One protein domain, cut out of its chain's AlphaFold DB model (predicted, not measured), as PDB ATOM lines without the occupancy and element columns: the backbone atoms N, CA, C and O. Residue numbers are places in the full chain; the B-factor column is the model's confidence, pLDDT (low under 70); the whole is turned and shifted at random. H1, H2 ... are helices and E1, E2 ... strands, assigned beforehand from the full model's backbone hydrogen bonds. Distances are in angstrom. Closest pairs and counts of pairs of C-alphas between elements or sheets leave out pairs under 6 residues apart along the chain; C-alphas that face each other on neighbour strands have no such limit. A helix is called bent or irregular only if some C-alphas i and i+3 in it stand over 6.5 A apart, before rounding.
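AT A GLANCE: This is residues 53 to 118 of the 295 residues of an uncharacterized protein of Pedobacter ginsenosidimutans (UniProt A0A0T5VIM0). A slim rod: H1, a long kinked helix, lies along a ribbon of E1 and E3, and E2 with E4 makes a small second ribbon at one end. The 66 printed residues run E1, E2, E3, H1, E4; both ribbons are antiparallel and the class is mixed. The whole is loose, radius of gyration of the C-alphas 14.3 A, spanning 48 by 15 by 14 A.

HOW THE PARTS SIT: E1, residues 57 to 62, is antiparallel to E3, residues 74 to 79; N 59 and O 77 are 3.0 A apart. E2, residues 70 to 72, runs on into E3 at 17 degrees. H1, residues 90 to 112, is irregular, C-alphas 103 and 106 being 7.7 A apart; 17 of 19 O i to N i+4 pairs are within hydrogen-bond range. Its closest C-alphas to E1 are Lys 105 and Gly 61, 4.7 A. E4, residues 115 to 117, is antiparallel to E2; N 71 and O 116 are 2.8 A apart.

IN THESE COORDINATES: E1 begins at (12.987, -4.843, -21.672) and measures 16.7 A, E3 16.1 A, H1 30.0 A. E4 ends at (28.013, -29.730, -27.999).

THE WHOLE: The farthest C-alphas, Gly 69 and Thr 87, are 47.9 A apart. The printed part has no cut and no long link. Residues 69, 117 and 118 have pLDDT under 70.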
ATOM      1  N   TYR A  53       4.367   3.628 -18.261       94.19
ATOM      2  CA  TYR A  53       4.261   2.376 -19.008       94.19
ATOM      3  C   TYR A  53       5.644   1.861 -19.305       94.19
ATOM      4  O   TYR A  53       6.408   2.624 -19.876       94.19
ATOM      5  N   ASN A  54       5.961   0.604 -18.999       97.19
ATOM      6  CA  ASN A  54       7.313   0.085 -19.199       97.19
ATOM      7  C   ASN A  54       7.832   0.342 -20.625       97.19
ATOM      8  O   ASN A  54       7.094   0.208 -21.604       97.19
ATOM      9  N   SER A  55       9.117   0.658 -20.731       96.06
ATOM     10  CA  SER A  55       9.845   0.547 -21.992       96.06
ATOM     11  C   SER A  55      10.071  -0.929 -22.319       96.06
ATOM     12  O   SER A  55       9.905  -1.799 -21.461       96.06
ATOM     13  N   GLU A  56      10.447  -1.223 -23.561       96.81
ATOM     14  CA  GLU A  56      10.851  -2.578 -23.932       96.81
ATOM     15  C   GLU A  56      12.041  -3.031 -23.071       96.81
ATOM     16  O   GLU A  56      13.016  -2.295 -22.905       96.81
ATOM     17  N   VAL A  57      11.942  -4.234 -22.504       93.81
ATOM     18  CA  VAL A  57      12.987  -4.843 -21.672       93.81
ATOM     19  C   VAL A  57      13.361  -6.190 -22.269       93.81
ATOM     20  O   VAL A  57      12.489  -7.006 -22.556       93.81
ATOM     21  N   ILE A  58      14.661  -6.446 -22.412       93.75
ATOM     22  CA  ILE A  58      15.182  -7.739 -22.861       93.75
ATOM     23  C   ILE A  58      15.847  -8.432 -21.674       93.75
ATOM     24  O   ILE A  58      16.740  -7.868 -21.040       93.75
ATOM     25  N   VAL A  59      15.416  -9.659 -21.376       92.56
ATOM     26  CA  VAL A  59      15.997 -10.497 -20.319       92.56
ATOM     27  C   VAL A  59      16.541 -11.779 -20.936       92.56
ATOM     28  O   VAL A  59      15.855 -12.430 -21.717       92.56
ATOM     29  N   TYR A  60      17.765 -12.158 -20.581       92.38
ATOM     30  CA  TYR A  60      18.424 -13.346 -21.126       92.38
ATOM     31  C   TYR A  60      18.275 -14.540 -20.185       92.38
ATOM     32  O   TYR A  60      18.646 -14.441 -19.013       92.38
ATOM     33  N   GLY A  61      17.747 -15.647 -20.706       92.00
ATOM     34  CA  GLY A  61      17.738 -16.963 -20.059       92.00
ATOM     35  C   GLY A  61      18.650 -17.933 -20.805       92.00
ATOM     36  O   GLY A  61      18.912 -17.743 -21.995       92.00
ATOM     37  N   THR A  62      19.125 -18.972 -20.127       90.56
ATOM     38  CA  THR A  62      19.993 -19.994 -20.725       90.56
ATOM     39  C   THR A  62      19.320 -21.342 -20.579       90.56
ATOM     40  O   THR A  62      18.921 -21.722 -19.487       90.56
ATOM     41  N   LYS A  63      19.205 -22.088 -21.679       91.38
ATOM     42  CA  LYS A  63      18.581 -23.413 -21.650       91.38
ATOM     43  C   LYS A  63      19.342 -24.350 -20.694       91.38
ATOM     44  O   LYS A  63      20.555 -24.502 -20.824       91.38
ATOM     45  N   THR A  64      18.647 -24.972 -19.740       89.19
ATOM     46  CA  THR A  64      19.262 -25.791 -18.669       89.19
ATOM     47  C   THR A  64      18.898 -27.275 -18.721       89.19
ATOM     48  O   THR A  64      19.491 -28.072 -18.006       89.19
ATOM     49  N   ASP A  65      17.923 -27.667 -19.535       90.44
ATOM     50  CA  ASP A  65      17.420 -29.043 -19.685       90.44
ATOM     51  C   ASP A  65      18.156 -29.837 -20.787       90.44
ATOM     52  O   ASP A  65      17.597 -30.755 -21.389       90.44
ATOM     53  N   CYS A  66      19.410 -29.480 -21.077       87.38
ATOM     54  CA  CYS A  66      20.214 -30.180 -22.074       87.38
ATOM     55  C   CYS A  66      20.764 -31.518 -21.541       87.38
ATOM     56  O   CYS A  66      21.078 -31.627 -20.353       87.38
ATOM     57  N   PRO A  67      20.926 -32.539 -22.408       81.50
ATOM     58  CA  PRO A  67      21.590 -33.787 -22.037       81.50
ATOM     59  C   PRO A  67      23.042 -33.564 -21.573       81.50
ATOM     60  O   PRO A  67      23.671 -32.586 -21.994       81.50
ATOM     61  N   PRO A  68      23.619 -34.485 -20.778       74.62
ATOM     62  CA  PRO A  68      25.035 -34.434 -20.410       74.62
ATOM     63  C   PRO A  68      25.949 -34.281 -21.638       74.62
ATOM     64  O   PRO A  68      25.732 -34.932 -22.660       74.62
ATOM     65  N   GLY A  69      26.957 -33.406 -21.547       67.44
ATOM     66  CA  GLY A  69      27.875 -33.082 -22.654       67.44
ATOM     67  C   GLY A  69      27.406 -31.956 -23.592       67.44
ATOM     68  O   GLY A  69      28.159 -31.535 -24.473       67.44
ATOM     69  N   TYR A  70      26.197 -31.418 -23.396       74.81
ATOM     70  CA  TYR A  70      25.656 -30.312 -24.187       74.81
ATOM     71  C   TYR A  70      25.470 -29.052 -23.338       74.81
ATOM     72  O   TYR A  70      25.021 -29.114 -22.196       74.81
ATOM     73  N   ALA A  71      25.779 -27.894 -23.920       81.19
ATOM     74  CA  ALA A  71      25.484 -26.584 -23.358       81.19
ATOM     75  C   ALA A  71      24.247 -25.989 -24.044       81.19
ATOM     76  O   ALA A  71      24.086 -26.076 -25.266       81.19
ATOM     77  N   GLY A  72      23.360 -25.384 -23.257       86.19
ATOM     78  CA  GLY A  72      22.192 -24.690 -23.780       86.19
ATOM     79  C   GLY A  72      22.529 -23.302 -24.315       86.19
ATOM     80  O   GLY A  72      23.371 -22.593 -23.769       86.19
ATOM     81  N   SER A  73      21.848 -22.892 -25.381       87.00
ATOM     82  CA  SER A  73      21.951 -21.534 -25.915       87.00
ATOM     83  C   SER A  73      21.349 -20.502 -24.959       87.00
ATOM     84  O   SER A  73      20.304 -20.749 -24.349       87.00
ATOM     85  N   THR A  74      21.935 -19.307 -24.924       90.81
ATOM     86  CA  THR A  74      21.318 -18.128 -24.304       90.81
ATOM     87  C   THR A  74      20.320 -17.488 -25.266       90.81
ATOM     88  O   THR A  74      20.653 -17.211 -26.418       90.81
ATOM     89  N   VAL A  75      19.100 -17.234 -24.794       91.69
ATOM     90  CA  VAL A  75      18.016 -16.631 -25.578       91.69
ATOM     91  C   VAL A  75      17.516 -15.367 -24.883       91.69
ATOM     92  O   VAL A  75      17.292 -15.358 -23.673       91.69
ATOM     93  N   GLY A  76      17.332 -14.293 -25.656       93.00
ATOM     94  CA  GLY A  76      16.704 -13.059 -25.187       93.00
ATOM     95  C   GLY A  76      15.180 -13.139 -25.255       93.00
ATOM     96  O   GLY A  76      14.613 -13.313 -26.332       93.00
ATOM     97  N   LEU A  77      14.516 -12.980 -24.114       94.94
ATOM     98  CA  LEU A  77      13.079 -12.759 -24.014       94.94
ATOM     99  C   LEU A  77      12.797 -11.256 -24.074       94.94
ATOM    100  O   LEU A  77      13.269 -10.505 -23.220       94.94
ATOM    101  N   VAL A  78      11.993 -10.839 -25.050       96.62
ATOM    102  CA  VAL A  78      11.547  -9.449 -25.196       96.62
ATOM    103  C   VAL A  78      10.224  -9.259 -24.460       96.62
ATOM    104  O   VAL A  78       9.223  -9.894 -24.790       96.62
ATOM    105  N   VAL A  79      10.219  -8.368 -23.472       96.00
ATOM    106  CA  VAL A  79       9.011  -7.852 -22.825       96.00
ATOM    107  C   VAL A  79       8.650  -6.537 -23.525       96.00
ATOM    108  O   VAL A  79       9.354  -5.543 -23.319       96.00
ATOM    109  N   PRO A  80       7.611  -6.508 -24.381       95.69
ATOM    110  CA  PRO A  80       7.262  -5.327 -25.164       95.69
ATOM    111  C   PRO A  80       6.929  -4.113 -24.293       95.69
ATOM    112  O   PRO A  80       6.468  -4.222 -23.150       95.69
ATOM    113  N   ALA A  81       7.133  -2.928 -24.868       95.06
ATOM    114  CA  ALA A  81       6.743  -1.675 -24.238       95.06
ATOM    115  C   ALA A  81       5.223  -1.616 -23.991       95.06
ATOM    116  O   ALA A  81       4.423  -2.086 -24.802       95.06
ATOM    117  N   GLY A  82       4.818  -1.017 -22.872       92.38
ATOM    118  CA  GLY A  82       3.413  -0.823 -22.506       92.38
ATOM    119  C   GLY A  82       2.684  -2.045 -21.943       92.38
ATOM    120  O   GLY A  82       1.505  -1.931 -21.610       92.38
ATOM    121  N   GLN A  83       3.356  -3.189 -21.793       94.69
ATOM    122  CA  GLN A  83       2.781  -4.389 -21.181       94.69
ATOM    123  C   GLN A  83       2.487  -4.215 -19.679       94.69
ATOM    124  O   GLN A  83       1.496  -4.739 -19.173       94.69
ATOM    125  N   PHE A  84       3.333  -3.467 -18.973       94.75
ATOM    126  CA  PHE A  84       3.240  -3.161 -17.551       94.75
ATOM    127  C   PHE A  84       3.030  -1.666 -17.343       94.75
ATOM    128  O   PHE A  84       3.572  -0.826 -18.065       94.75
ATOM    129  N   ALA A  85       2.241  -1.334 -16.324       92.56
ATOM    130  CA  ALA A  85       1.919   0.039 -15.983       92.56
ATOM    131  C   ALA A  85       2.026   0.273 -14.476       92.56
ATOM    132  O   ALA A  85       1.567  -0.547 -13.683       92.56
ATOM    133  N   SER A  86       2.562   1.430 -14.094       91.94
ATOM    134  CA  SER A  86       2.676   1.873 -12.705       91.94
ATOM    135  C   SER A  86       2.074   3.263 -12.515       91.94
ATOM    136  O   SER A  86       2.081   4.095 -13.424       91.94
ATOM    137  N   THR A  87       1.543   3.516 -11.319       90.38
ATOM    138  CA  THR A  87       1.114   4.848 -10.863       90.38
ATOM    139  C   THR A  87       2.217   5.587 -10.102       90.38
ATOM    140  O   THR A  87       1.999   6.714  -9.671       90.38
ATOM    141  N   ILE A  88       3.378   4.952  -9.893       89.81
ATOM    142  CA  ILE A  88       4.496   5.503  -9.117       89.81
ATOM    143  C   ILE A  88       5.490   6.196 -10.050       89.81
ATOM    144  O   ILE A  88       5.721   7.395  -9.929       89.81
ATOM    145  N   SER A  89       6.088   5.446 -10.978       93.38
ATOM    146  CA  SER A  89       7.086   5.966 -11.914       93.38
ATOM    147  C   SER A  89       7.304   5.022 -13.096       93.38
ATOM    148  O   SER A  89       6.883   3.863 -13.094       93.38
ATOM    149  N   GLN A  90       8.008   5.526 -14.107       93.88
ATOM    150  CA  GLN A  90       8.477   4.743 -15.247       93.88
ATOM    151  C   GLN A  90       9.431   3.616 -14.829       93.88
ATOM    152  O   GLN A  90       9.341   2.508 -15.353       93.88
ATOM    153  N   ASP A  91      10.295   3.879 -13.850       95.06
ATOM    154  CA  ASP A  91      11.241   2.890 -13.332       95.06
ATOM    155  C   ASP A  91      10.535   1.760 -12.590       95.06
ATOM    156  O   ASP A  91      10.917   0.603 -12.733       95.06
ATOM    157  N   ASP A  92       9.461   2.058 -11.855       94.56
ATOM    158  CA  ASP A  92       8.652   1.021 -11.218       94.56
ATOM    159  C   ASP A  92       7.986   0.110 -12.264       94.56
ATOM    160  O   ASP A  92       8.058  -1.113 -12.155       94.56
ATOM    161  N   ALA A  93       7.428   0.680 -13.340       95.19
ATOM    162  CA  ALA A  93       6.879  -0.107 -14.447       95.19
ATOM    163  C   ALA A  93       7.959  -0.959 -15.149       95.19
ATOM    164  O   ALA A  93       7.720  -2.126 -15.467       95.19
ATOM    165  N   ASN A  94       9.162  -0.409 -15.344       96.25
ATOM    166  CA  ASN A  94      10.305  -1.139 -15.901       96.25
ATOM    167  C   ASN A  94      10.765  -2.278 -14.976       96.25
ATOM    168  O   ASN A  94      11.048  -3.376 -15.451       96.25
ATOM    169  N   ASN A  95      10.787  -2.057 -13.660       97.06
ATOM    170  CA  ASN A  95      11.137  -3.078 -12.673       97.06
ATOM    171  C   ASN A  95      10.114  -4.218 -12.659       97.06
ATOM    172  O   ASN A  95      10.499  -5.383 -12.596       97.06
ATOM    173  N   GLN A  96       8.818  -3.911 -12.772       95.81
ATOM    174  CA  GLN A  96       7.777  -4.932 -12.916       95.81
ATOM    175  C   GLN A  96       7.993  -5.779 -14.181       95.81
ATOM    176  O   GLN A  96       7.972  -7.009 -14.101       95.81
ATOM    177  N   ALA A  97       8.280  -5.137 -15.320       97.12
ATOM    178  CA  ALA A  97       8.585  -5.820 -16.578       97.12
ATOM    179  C   ALA A  97       9.838  -6.711 -16.476       97.12
ATOM    180  O   ALA A  97       9.823  -7.867 -16.903       97.12
ATOM    181  N   PHE A  98      10.906  -6.208 -15.853       96.19
ATOM    182  CA  PHE A  98      12.148  -6.949 -15.635       96.19
ATOM    183  C   PHE A  98      11.963  -8.142 -14.686       96.19
ATOM    184  O   PHE A  98      12.468  -9.232 -14.954       96.19
ATOM    185  N   ASN A  99      11.214  -7.970 -13.595       96.88
ATOM    186  CA  ASN A  99      10.921  -9.041 -12.641       96.88
ATOM    187  C   ASN A  99      10.086 -10.149 -13.287       96.88
ATOM    188  O   ASN A  99      10.398 -11.330 -13.122       96.88
ATOM    189  N   TYR A 100       9.077  -9.775 -14.078       96.25
ATOM    190  CA  TYR A 100       8.317 -10.728 -14.880       96.25
ATOM    191  C   TYR A 100       9.239 -11.501 -15.825       96.25
ATOM    192  O   TYR A 100       9.271 -12.729 -15.755       96.25
ATOM    193  N   GLY A 101      10.049 -10.800 -16.629       96.19
ATOM    194  CA  GLY A 101      11.005 -11.424 -17.542       96.19
ATOM    195  C   GLY A 101      11.938 -12.406 -16.828       96.19
ATOM    196  O   GLY A 101      12.096 -13.536 -17.279       96.19
ATOM    197  N   ASN A 102      12.479 -12.042 -15.659       95.06
ATOM    198  CA  ASN A 102      13.330 -12.937 -14.869       95.06
ATOM    199  C   ASN A 102      12.614 -14.173 -14.323       95.06
ATOM    200  O   ASN A 102      13.251 -15.212 -14.184       95.06
ATOM    201  N   SER A 103      11.317 -14.080 -14.030       96.00
ATOM    202  CA  SER A 103      10.543 -15.225 -13.541       96.00
ATOM    203  C   SER A 103      10.249 -16.264 -14.627       96.00
ATOM    204  O   SER A 103      10.118 -17.446 -14.317       96.00
ATOM    205  N   VAL A 104      10.179 -15.849 -15.898       95.19
ATOM    206  CA  VAL A 104       9.800 -16.735 -17.016       95.19
ATOM    207  C   VAL A 104      10.947 -17.064 -17.979       95.19
ATOM    208  O   VAL A 104      10.798 -17.974 -18.796       95.19
ATOM    209  N   LYS A 105      12.095 -16.368 -17.893       94.25
ATOM    210  CA  LYS A 105      13.210 -16.490 -18.853       94.25
ATOM    211  C   LYS A 105      13.710 -17.920 -19.059       94.25
ATOM    212  O   LYS A 105      13.982 -18.280 -20.197       94.25
ATOM    213  N   GLU A 106      13.774 -18.748 -18.013       91.31
ATOM    214  CA  GLU A 106      14.288 -20.119 -18.149       91.31
ATOM    215  C   GLU A 106      13.271 -21.058 -18.789       91.31
ATOM    216  O   GLU A 106      13.630 -21.875 -19.630       91.31
ATOM    217  N   SER A 107      11.979 -20.899 -18.483       95.88
ATOM    218  CA  SER A 107      10.934 -21.646 -19.193       95.88
ATOM    219  C   SER A 107      10.916 -21.282 -20.675       95.88
ATOM    220  O   SER A 107      10.717 -22.155 -21.517       95.88
ATOM    221  N   TYR A 108      11.123 -20.003 -20.994       94.62
ATOM    222  CA  TYR A 108      11.226 -19.545 -22.372       94.62
ATOM    223  C   TYR A 108      12.473 -20.121 -23.055       94.62
ATOM    224  O   TYR A 108      12.348 -20.752 -24.102       94.62
ATOM    225  N   ALA A 109      13.653 -19.998 -22.437       95.31
ATOM    226  CA  ALA A 109      14.905 -20.534 -22.965       95.31
ATOM    227  C   ALA A 109      14.853 -22.059 -23.159       95.31
ATOM    228  O   ALA A 109      15.343 -22.562 -24.166       95.31
ATOM    229  N   ASN A 110      14.188 -22.797 -22.268       93.81
ATOM    230  CA  ASN A 110      13.979 -24.235 -22.434       93.81
ATOM    231  C   ASN A 110      13.024 -24.562 -23.593       93.81
ATOM    232  O   ASN A 110      13.232 -25.557 -24.285       93.81
ATOM    233  N   ALA A 111      12.020 -23.726 -23.861       95.75
ATOM    234  CA  ALA A 111      11.074 -23.954 -24.952       95.75
ATOM    235  C   ALA A 111      11.651 -23.644 -26.344       95.75
ATOM    236  O   ALA A 111      11.320 -24.342 -27.300       95.75
ATOM    237  N   VAL A 112      12.483 -22.603 -26.473       94.06
ATOM    238  CA  VAL A 112      12.950 -22.115 -27.789       94.06
ATOM    239  C   VAL A 112      14.457 -22.245 -28.021       94.06
ATOM    240  O   VAL A 112      14.911 -22.112 -29.154       94.06
ATOM    241  N   GLY A 113      15.244 -22.470 -26.970       92.62
ATOM    242  CA  GLY A 113      16.694 -22.597 -27.062       92.62
ATOM    243  C   GLY A 113      17.142 -23.922 -27.676       92.62
ATOM    244  O   GLY A 113      16.418 -24.919 -27.691       92.62
ATOM    245  N   THR A 114      18.385 -23.948 -28.143       88.12
ATOM    246  CA  THR A 114      19.030 -25.121 -28.739       88.12
ATOM    247  C   THR A 114      20.128 -25.656 -27.829       88.12
ATOM    248  O   THR A 114      20.844 -24.876 -27.203       88.12
ATOM    249  N   CYS A 115      20.303 -26.975 -27.791       87.88
ATOM    250  CA  CYS A 115      21.458 -27.602 -27.151       87.88
ATOM    251  C   CYS A 115      22.564 -27.805 -28.190       87.88
ATOM    252  O   CYS A 115      22.320 -28.392 -29.244       87.88
ATOM    253  N   ALA A 116      23.769 -27.335 -27.888       76.62
ATOM    254  CA  ALA A 116      24.955 -27.536 -28.712       76.62
ATOM    255  C   ALA A 116      26.010 -28.317 -27.926       76.62
ATOM    256  O   ALA A 116      26.026 -28.275 -26.696       76.62
ATOM    257  N   ILE A 117      26.884 -29.038 -28.630       65.38
ATOM    258  CA  ILE A 117      28.013 -29.730 -27.999       65.38
ATOM    259  C   ILE A 117      28.850 -28.679 -27.269       65.38
ATOM    260  O   ILE A 117      29.263 -27.681 -27.866       65.38
ATOM    261  N   SER A 118      29.069 -28.890 -25.972       52.28
ATOM    262  CA  SER A 118      29.918 -28.008 -25.183       52.28
ATOM    263  C   SER A 118      31.373 -28.312 -25.531       52.28
ATOM    264  O   SER A 118      31.894 -29.356 -25.148       52.28
TER     265      SER A 118